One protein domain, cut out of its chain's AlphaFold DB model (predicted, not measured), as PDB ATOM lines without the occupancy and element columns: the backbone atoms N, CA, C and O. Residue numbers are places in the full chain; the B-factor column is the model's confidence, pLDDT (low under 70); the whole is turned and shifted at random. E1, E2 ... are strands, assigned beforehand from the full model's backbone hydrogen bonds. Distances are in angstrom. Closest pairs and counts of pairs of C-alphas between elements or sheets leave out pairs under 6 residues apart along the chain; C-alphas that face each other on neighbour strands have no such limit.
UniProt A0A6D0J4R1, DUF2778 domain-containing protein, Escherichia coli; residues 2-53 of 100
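Overview. This is residues 2 to 53 of the 100 residues of the protein "DUF2778 domain-containing protein" of Escherichia coli (UniProt A0A6D0J4R1). The domain has little regular structure: a small sheet of three antiparallel strands, folded as two successive hairpins, with a long looping stretch, residues 29 to 53, winding beyond the end of E3. The 52 printed residues hold no named helix and three strands, in the order E1, E2, E3 both along the chain and across the sheet, a meander, each strand the antiparallel neighbour of the one before. The class is all strand, with 13 residues in named elements. The whole is only just compact, close to loose, with a radius of gyration of the C-alphas of 11.6 A and spans of 35 by 20 by 14 A.

Along the chain. E2 is residues 16 to 20, 13.2 A; E3 is 24 to 28, 12.4 A, ending at C-alpha 28 (-39.439, -24.195, -22.844). E1 is 7 to 9, beginning at C-alpha 7 (-41.150, -34.662, -20.318).

Arrangement. Inner strand E2 is antiparallel to E3 at 150 degrees; N 18 and O 26 are within hydrogen-bond range, 2.9 A. E2 is antiparallel to E1 at 166 degrees, with N 7 and O 19 at 2.8 A.

Size, cuts and confidence. The C-alphas of Asn 2 and Asp 34 are the two farthest apart, 37.1 A. The printed part has no cut, the E2 to E3 link is tight, and no printed residue is under 70 in pLDDT.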
ATOM      1  N   ASN A   2     -44.346 -39.978  -4.566       70.62
ATOM      2  CA  ASN A   2     -44.474 -39.820  -6.017       70.62
ATOM      3  C   ASN A   2     -43.416 -38.818  -6.479       70.62
ATOM      4  O   ASN A   2     -43.435 -37.669  -6.042       70.62
ATOM      5  N   LEU A   3     -42.472 -39.268  -7.303       81.69
ATOM      6  CA  LEU A   3     -41.516 -38.375  -7.946       81.69
ATOM      7  C   LEU A   3     -42.257 -37.594  -9.036       81.69
ATOM      8  O   LEU A   3     -42.990 -38.193  -9.824       81.69
ATOM      9  N   ILE A   4     -42.067 -36.278  -9.094       89.00
ATOM     10  CA  ILE A   4     -42.543 -35.490 -10.234       89.00
ATOM     11  C   ILE A   4     -41.699 -35.885 -11.446       89.00
ATOM     12  O   ILE A   4     -40.470 -35.889 -11.380       89.00
ATOM     13  N   GLN A   5     -42.367 -36.238 -12.539       92.31
ATOM     14  CA  GLN A   5     -41.729 -36.539 -13.815       92.31
ATOM     15  C   GLN A   5     -42.016 -35.404 -14.790       92.31
ATOM     16  O   GLN A   5     -43.144 -34.924 -14.874       92.31
ATOM     17  N   CYS A   6     -40.993 -34.992 -15.529       95.19
ATOM     18  CA  CYS A   6     -41.101 -33.959 -16.546       95.19
ATOM     19  C   CYS A   6     -40.682 -34.549 -17.895       95.19
ATOM     20  O   CYS A   6     -39.683 -35.263 -17.974       95.19
ATOM     21  N   PHE A   7     -41.419 -34.225 -18.952       96.62
ATOM     22  CA  PHE A   7     -41.150 -34.662 -20.318       96.62
ATOM     23  C   PHE A   7     -40.925 -33.434 -21.188       96.62
ATOM     24  O   PHE A   7     -41.837 -32.633 -21.394       96.62
ATOM     25  N   PHE A   8     -39.697 -33.261 -21.668       97.19
ATOM     26  CA  PHE A   8     -39.338 -32.143 -22.530       97.19
ATOM     27  C   PHE A   8     -39.284 -32.595 -23.991       97.19
ATOM     28  O   PHE A   8     -38.481 -33.451 -24.357       97.19
ATOM     29  N   HIS A   9     -40.164 -32.034 -24.819       96.38
ATOM     30  CA  HIS A   9     -40.342 -32.445 -26.208       96.38
ATOM     31  C   HIS A   9     -39.644 -31.477 -27.166       96.38
ATOM     32  O   HIS A   9     -40.211 -30.447 -27.530       96.38
ATOM     33  N   LEU A  10     -38.431 -31.827 -27.597       96.44
ATOM     34  CA  LEU A  10     -37.720 -31.133 -28.674       96.44
ATOM     35  C   LEU A  10     -38.495 -31.303 -29.994       96.44
ATOM     36  O   LEU A  10     -38.722 -32.427 -30.438       96.44
ATOM     37  N   ASN A  11     -38.947 -30.195 -30.584       95.31
ATOM     38  CA  ASN A  11     -39.881 -30.175 -31.718       95.31
ATOM     39  C   ASN A  11     -39.420 -29.296 -32.903       95.31
ATOM     40  O   ASN A  11     -40.187 -29.087 -33.839       95.31
ATOM     41  N   GLY A  12     -38.209 -28.737 -32.844       95.19
ATOM     42  CA  GLY A  12     -37.634 -27.825 -33.843       95.19
ATOM     43  C   GLY A  12     -38.310 -26.451 -33.949       95.19
ATOM     44  O   GLY A  12     -37.962 -25.671 -34.834       95.19
ATOM     45  N   GLY A  13     -39.290 -26.148 -33.094       94.94
ATOM     46  CA  GLY A  13     -39.963 -24.851 -33.046       94.94
ATOM     47  C   GLY A  13     -39.200 -23.828 -32.205       94.94
ATOM     48  O   GLY A  13     -38.279 -24.170 -31.470       94.94
ATOM     49  N   THR A  14     -39.624 -22.561 -32.242       94.00
ATOM     50  CA  THR A  14     -39.043 -21.497 -31.397       94.00
ATOM     51  C   THR A  14     -39.179 -21.810 -29.904       94.00
ATOM     52  O   THR A  14     -38.248 -21.591 -29.134       94.00
ATOM     53  N   TYR A  15     -40.316 -22.391 -29.514       95.62
ATOM     54  CA  TYR A  15     -40.538 -22.956 -28.188       95.62
ATOM     55  C   TYR A  15     -40.999 -24.412 -28.311       95.62
ATOM     56  O   TYR A  15     -41.883 -24.752 -29.100       95.62
ATOM     57  N   ALA A  16     -40.394 -25.252 -27.488       96.31
ATOM     58  CA  ALA A  16     -40.783 -26.617 -27.203       96.31
ATOM     59  C   ALA A  16     -41.724 -26.667 -25.987       96.31
ATOM     60  O   ALA A  16     -42.011 -25.655 -25.340       96.31
ATOM     61  N   THR A  17     -42.226 -27.860 -25.668       97.12
ATOM     62  CA  THR A  17     -43.134 -28.071 -24.532       97.12
ATOM     63  C   THR A  17     -42.469 -28.920 -23.460       97.12
ATOM     64  O   THR A  17     -42.035 -30.040 -23.726       97.12
ATOM     65  N   LEU A  18     -42.443 -28.399 -22.234       97.00
ATOM     66  CA  LEU A  18     -42.174 -29.157 -21.019       97.00
ATOM     67  C   LEU A  18     -43.512 -29.588 -20.409       97.00
ATOM     68  O   LEU A  18     -44.262 -28.762 -19.888       97.00
ATOM     69  N   SER A  19     -43.824 -30.876 -20.490       97.12
ATOM     70  CA  SER A  19     -44.996 -31.471 -19.853       97.12
ATOM     71  C   SER A  19     -44.643 -31.976 -18.462       97.12
ATOM     72  O   SER A  19     -43.667 -32.703 -18.288       97.12
ATOM     73  N   VAL A  20     -45.452 -31.617 -17.471       96.06
ATOM     74  CA  VAL A  20     -45.308 -32.069 -16.088       96.06
ATOM     75  C   VAL A  20     -46.668 -32.603 -15.631       96.06
ATOM     76  O   VAL A  20     -47.536 -31.812 -15.241       96.06
ATOM     77  N   PRO A  21     -46.917 -33.925 -15.719       94.06
ATOM     78  CA  PRO A  21     -48.204 -34.511 -15.361       94.06
ATOM     79  C   PRO A  21     -48.654 -34.121 -13.950       94.06
ATOM     80  O   PRO A  21     -47.901 -34.238 -12.985       94.06
ATOM     81  N   GLY A  22     -49.893 -33.639 -13.840       93.50
ATOM     82  CA  GLY A  22     -50.469 -33.144 -12.586       93.50
ATOM     83  C   GLY A  22     -50.092 -31.703 -12.214       93.50
ATOM     84  O   GLY A  22     -50.661 -31.178 -11.263       93.50
ATOM     85  N   VAL A  23     -49.192 -31.052 -12.962       94.94
ATOM     86  CA  VAL A  23     -48.786 -29.653 -12.736       94.94
ATOM     87  C   VAL A  23     -49.155 -28.771 -13.928       94.94
ATOM     88  O   VAL A  23     -49.788 -27.736 -13.741       94.94
ATOM     89  N   GLY A  24     -48.805 -29.171 -15.156       95.88
ATOM     90  CA  GLY A  24     -49.159 -28.413 -16.356       95.88
ATOM     91  C   GLY A  24     -48.222 -28.614 -17.543       95.88
ATOM     92  O   GLY A  24     -47.411 -29.540 -17.584       95.88
ATOM     93  N   PHE A  25     -48.359 -27.718 -18.518       96.75
ATOM     94  CA  PHE A  25     -47.527 -27.644 -19.715       96.75
ATOM     95  C   PHE A  25     -46.912 -26.253 -19.796       96.75
ATOM     96  O   PHE A  25     -47.622 -25.254 -19.681       96.75
ATOM     97  N   PHE A  26     -45.604 -26.198 -20.008       95.75
ATOM     98  CA  PHE A  26     -44.848 -24.954 -20.008       95.75
ATOM     99  C   PHE A  26     -44.099 -24.796 -21.332       95.75
ATOM    100  O   PHE A  26     -43.523 -25.776 -21.821       95.75
ATOM    101  N   PRO A  27     -44.077 -23.590 -21.928       96.50
ATOM    102  CA  PRO A  27     -43.154 -23.304 -23.013       96.50
ATOM    103  C   PRO A  27     -41.721 -23.355 -22.473       96.50
ATOM    104  O   PRO A  27     -41.411 -22.766 -21.439       96.50
ATOM    105  N   ALA A  28     -40.851 -24.066 -23.174       95.38
ATOM    106  CA  ALA A  28     -39.439 -24.195 -22.844       95.38
ATOM    107  C   ALA A  28     -38.615 -24.172 -24.134       95.38
ATOM    108  O   ALA A  28     -39.154 -24.354 -25.223       95.38
ATOM    109  N   PHE A  29     -37.314 -23.932 -24.042       95.12
ATOM    110  CA  PHE A  29     -36.429 -24.013 -25.200       95.12
ATOM    111  C   PHE A  29     -35.066 -24.562 -24.790       95.12
ATOM    112  O   PHE A  29     -34.685 -24.501 -23.622       95.12
ATOM    113  N   SER A  30     -34.336 -25.107 -25.754       95.50
ATOM    114  CA  SER A  30     -32.963 -25.561 -25.577       95.50
ATOM    115  C   SER A  30     -32.196 -25.455 -26.891       95.50
ATOM    116  O   SER A  30     -32.796 -25.545 -27.963       95.50
ATOM    117  N   GLY A  31     -30.882 -25.264 -26.810       95.62
ATOM    118  CA  GLY A  31     -30.030 -24.994 -27.966       95.62
ATOM    119  C   GLY A  31     -30.154 -23.554 -28.463       95.62
ATOM    120  O   GLY A  31     -30.948 -22.760 -27.951       95.62
ATOM    121  N   ASN A  32     -29.355 -23.213 -29.467       95.31
ATOM    122  CA  ASN A  32     -29.222 -21.850 -29.970       95.31
ATOM    123  C   ASN A  32     -29.301 -21.787 -31.504       95.31
ATOM    124  O   ASN A  32     -28.884 -22.714 -32.200       95.31
ATOM    125  N   GLY A  33     -29.801 -20.665 -32.028       94.19
ATOM    126  CA  GLY A  33     -29.924 -20.415 -33.465       94.19
ATOM    127  C   GLY A  33     -30.691 -21.518 -34.195       94.19
ATOM    128  O   GLY A  33     -31.771 -21.932 -33.778       94.19
ATOM    129  N   ASP A  34     -30.111 -22.029 -35.280       94.81
ATOM    130  CA  ASP A  34     -30.745 -23.066 -36.099       94.81
ATOM    131  C   ASP A  34     -30.864 -24.422 -35.387       94.81
ATOM    132  O   ASP A  34     -31.650 -25.263 -35.822       94.81
ATOM    133  N   ALA A  35     -30.133 -24.647 -34.289       96.12
ATOM    134  CA  ALA A  35     -30.225 -25.869 -33.491       96.12
ATOM    135  C   ALA A  35     -31.325 -25.821 -32.418       96.12
ATOM    136  O   ALA A  35     -31.547 -26.817 -31.725       96.12
ATOM    137  N   THR A  36     -32.022 -24.690 -32.254       97.12
ATOM    138  CA  THR A  36     -33.039 -24.539 -31.211       97.12
ATOM    139  C   THR A  36     -34.118 -25.618 -31.319       97.12
ATOM    140  O   THR A  36     -34.774 -25.794 -32.344       97.12
ATOM    141  N   ASN A  37     -34.293 -26.351 -30.220       97.06
ATOM    142  CA  ASN A  37     -35.240 -27.447 -30.052       97.06
ATOM    143  C   ASN A  37     -35.103 -28.601 -31.068       97.06
ATOM    144  O   ASN A  37     -36.051 -29.368 -31.225       97.06
ATOM    145  N   ARG A  38     -33.952 -28.760 -31.736       96.81
ATOM    146  CA  ARG A  38     -33.686 -29.829 -32.715       96.81
ATOM    147  C   ARG A  38     -32.898 -30.990 -32.117       96.81
ATOM    148  O   ARG A  38     -31.689 -30.888 -31.927       96.81
ATOM    149  N   ALA A  39     -33.568 -32.107 -31.839       95.44
ATOM    150  CA  ALA A  39     -32.934 -33.283 -31.237       95.44
ATOM    151  C   ALA A  39     -31.778 -33.842 -32.088       95.44
ATOM    152  O   ALA A  39     -30.799 -34.345 -31.546       95.44
ATOM    153  N   GLU A  40     -31.871 -33.711 -33.410       95.75
ATOM    154  CA  GLU A  40     -30.843 -34.101 -34.375       95.75
ATOM    155  C   GLU A  40     -29.542 -33.294 -34.252       95.75
ATOM    156  O   GLU A  40     -28.489 -33.769 -34.666       95.75
ATOM    157  N   SER A  41     -29.607 -32.102 -33.653       96.31
ATOM    158  CA  SER A  41     -28.469 -31.202 -33.452       96.31
ATOM    159  C   SER A  41     -27.849 -31.324 -32.056       96.31
ATOM    160  O   SER A  41     -26.992 -30.520 -31.699       96.31
ATOM    161  N   ALA A  42     -28.278 -32.293 -31.239       94.56
ATOM    162  CA  ALA A  42     -27.828 -32.450 -29.851       94.56
ATOM    163  C   ALA A  42     -26.318 -32.702 -29.699       94.56
ATOM    164  O   ALA A  42     -25.749 -32.420 -28.652       94.56
ATOM    165  N   ASN A  43     -25.667 -33.224 -30.739       93.25
ATOM    166  CA  ASN A  43     -24.234 -33.507 -30.752       93.25
ATOM    167  C   ASN A  43     -23.373 -32.313 -31.202       93.25
ATOM    168  O   ASN A  43     -22.165 -32.474 -31.358       93.25
ATOM    169  N   ILE A  44     -23.967 -31.138 -31.457       93.81
ATOM    170  CA  ILE A  44     -23.229 -29.928 -31.828       93.81
ATOM    171  C   ILE A  44     -22.771 -29.221 -30.542       93.81
ATOM    172  O   ILE A  44     -23.623 -28.690 -29.822       93.81
ATOM    173  N   PRO A  45     -21.458 -29.157 -30.251       90.69
ATOM    174  CA  PRO A  45     -20.953 -28.521 -29.036       90.69
ATOM    175  C   PRO A  45     -21.388 -27.056 -28.929       90.69
ATOM    176  O   PRO A  45     -21.463 -26.358 -29.940       90.69
ATOM    177  N   ASP A  46     -21.693 -26.609 -27.708       89.50
ATOM    178  CA  ASP A  46     -22.086 -25.236 -27.331       89.50
ATOM    179  C   ASP A  46     -23.360 -24.661 -27.992       89.50
ATOM    180  O   ASP A  46     -23.847 -23.603 -27.586       89.50
ATOM    181  N   ILE A  47     -23.918 -25.339 -28.998       94.81
ATOM    182  CA  ILE A  47     -25.025 -24.849 -29.835       94.81
ATOM    183  C   ILE A  47     -26.239 -25.778 -29.755       94.81
ATOM    184  O   ILE A  47     -27.377 -25.300 -29.748       94.81
ATOM    185  N   GLY A  48     -26.009 -27.092 -29.718       95.31
ATOM    186  CA  GLY A  48     -27.050 -28.112 -29.685       95.31
ATOM    187  C   GLY A  48     -27.971 -27.991 -28.466       95.31
ATOM    188  O   GLY A  48     -27.584 -27.435 -27.434       95.31
ATOM    189  N   PRO A  49     -29.217 -28.485 -28.557       96.12
ATOM    190  CA  PRO A  49     -30.080 -28.581 -27.393       96.12
ATOM    191  C   PRO A  49     -29.602 -29.669 -26.433       96.12
ATOM    192  O   PRO A  49     -28.761 -30.500 -26.767       96.12
ATOM    193  N   LEU A  50     -30.211 -29.691 -25.249       94.50
ATOM    194  CA  LEU A  50     -30.033 -30.740 -24.256       94.50
ATOM    195  C   LEU A  50     -30.223 -32.117 -24.918       94.50
ATOM    196  O   LEU A  50     -31.307 -32.374 -25.457       94.50
ATOM    197  N   PRO A  51     -29.216 -33.008 -24.878       94.62
ATOM    198  CA  PRO A  51     -29.317 -34.301 -25.535       94.62
ATOM    199  C   PRO A  51     -30.506 -35.132 -25.032       94.62
ATOM    200  O   PRO A  51     -30.734 -35.206 -23.825       94.62
ATOM    201  N   PRO A  52     -31.263 -35.819 -25.908       94.75
ATOM    202  CA  PRO A  52     -32.346 -36.694 -25.468       94.75
ATOM    203  C   PRO A  52     -31.864 -37.740 -24.454       94.75
ATOM    204  O   PRO A  52     -30.822 -38.379 -24.632       94.75
ATOM    205  N   GLY A  53     -32.606 -37.915 -23.363       93.81
ATOM    206  CA  GLY A  53     -32.252 -38.854 -22.303       93.81
ATOM    207  C   GLY A  53     -33.022 -38.619 -21.011       93.81
ATOM    208  O   GLY A  53     -33.891 -37.749 -20.933       93.81
TER     209      GLY A  53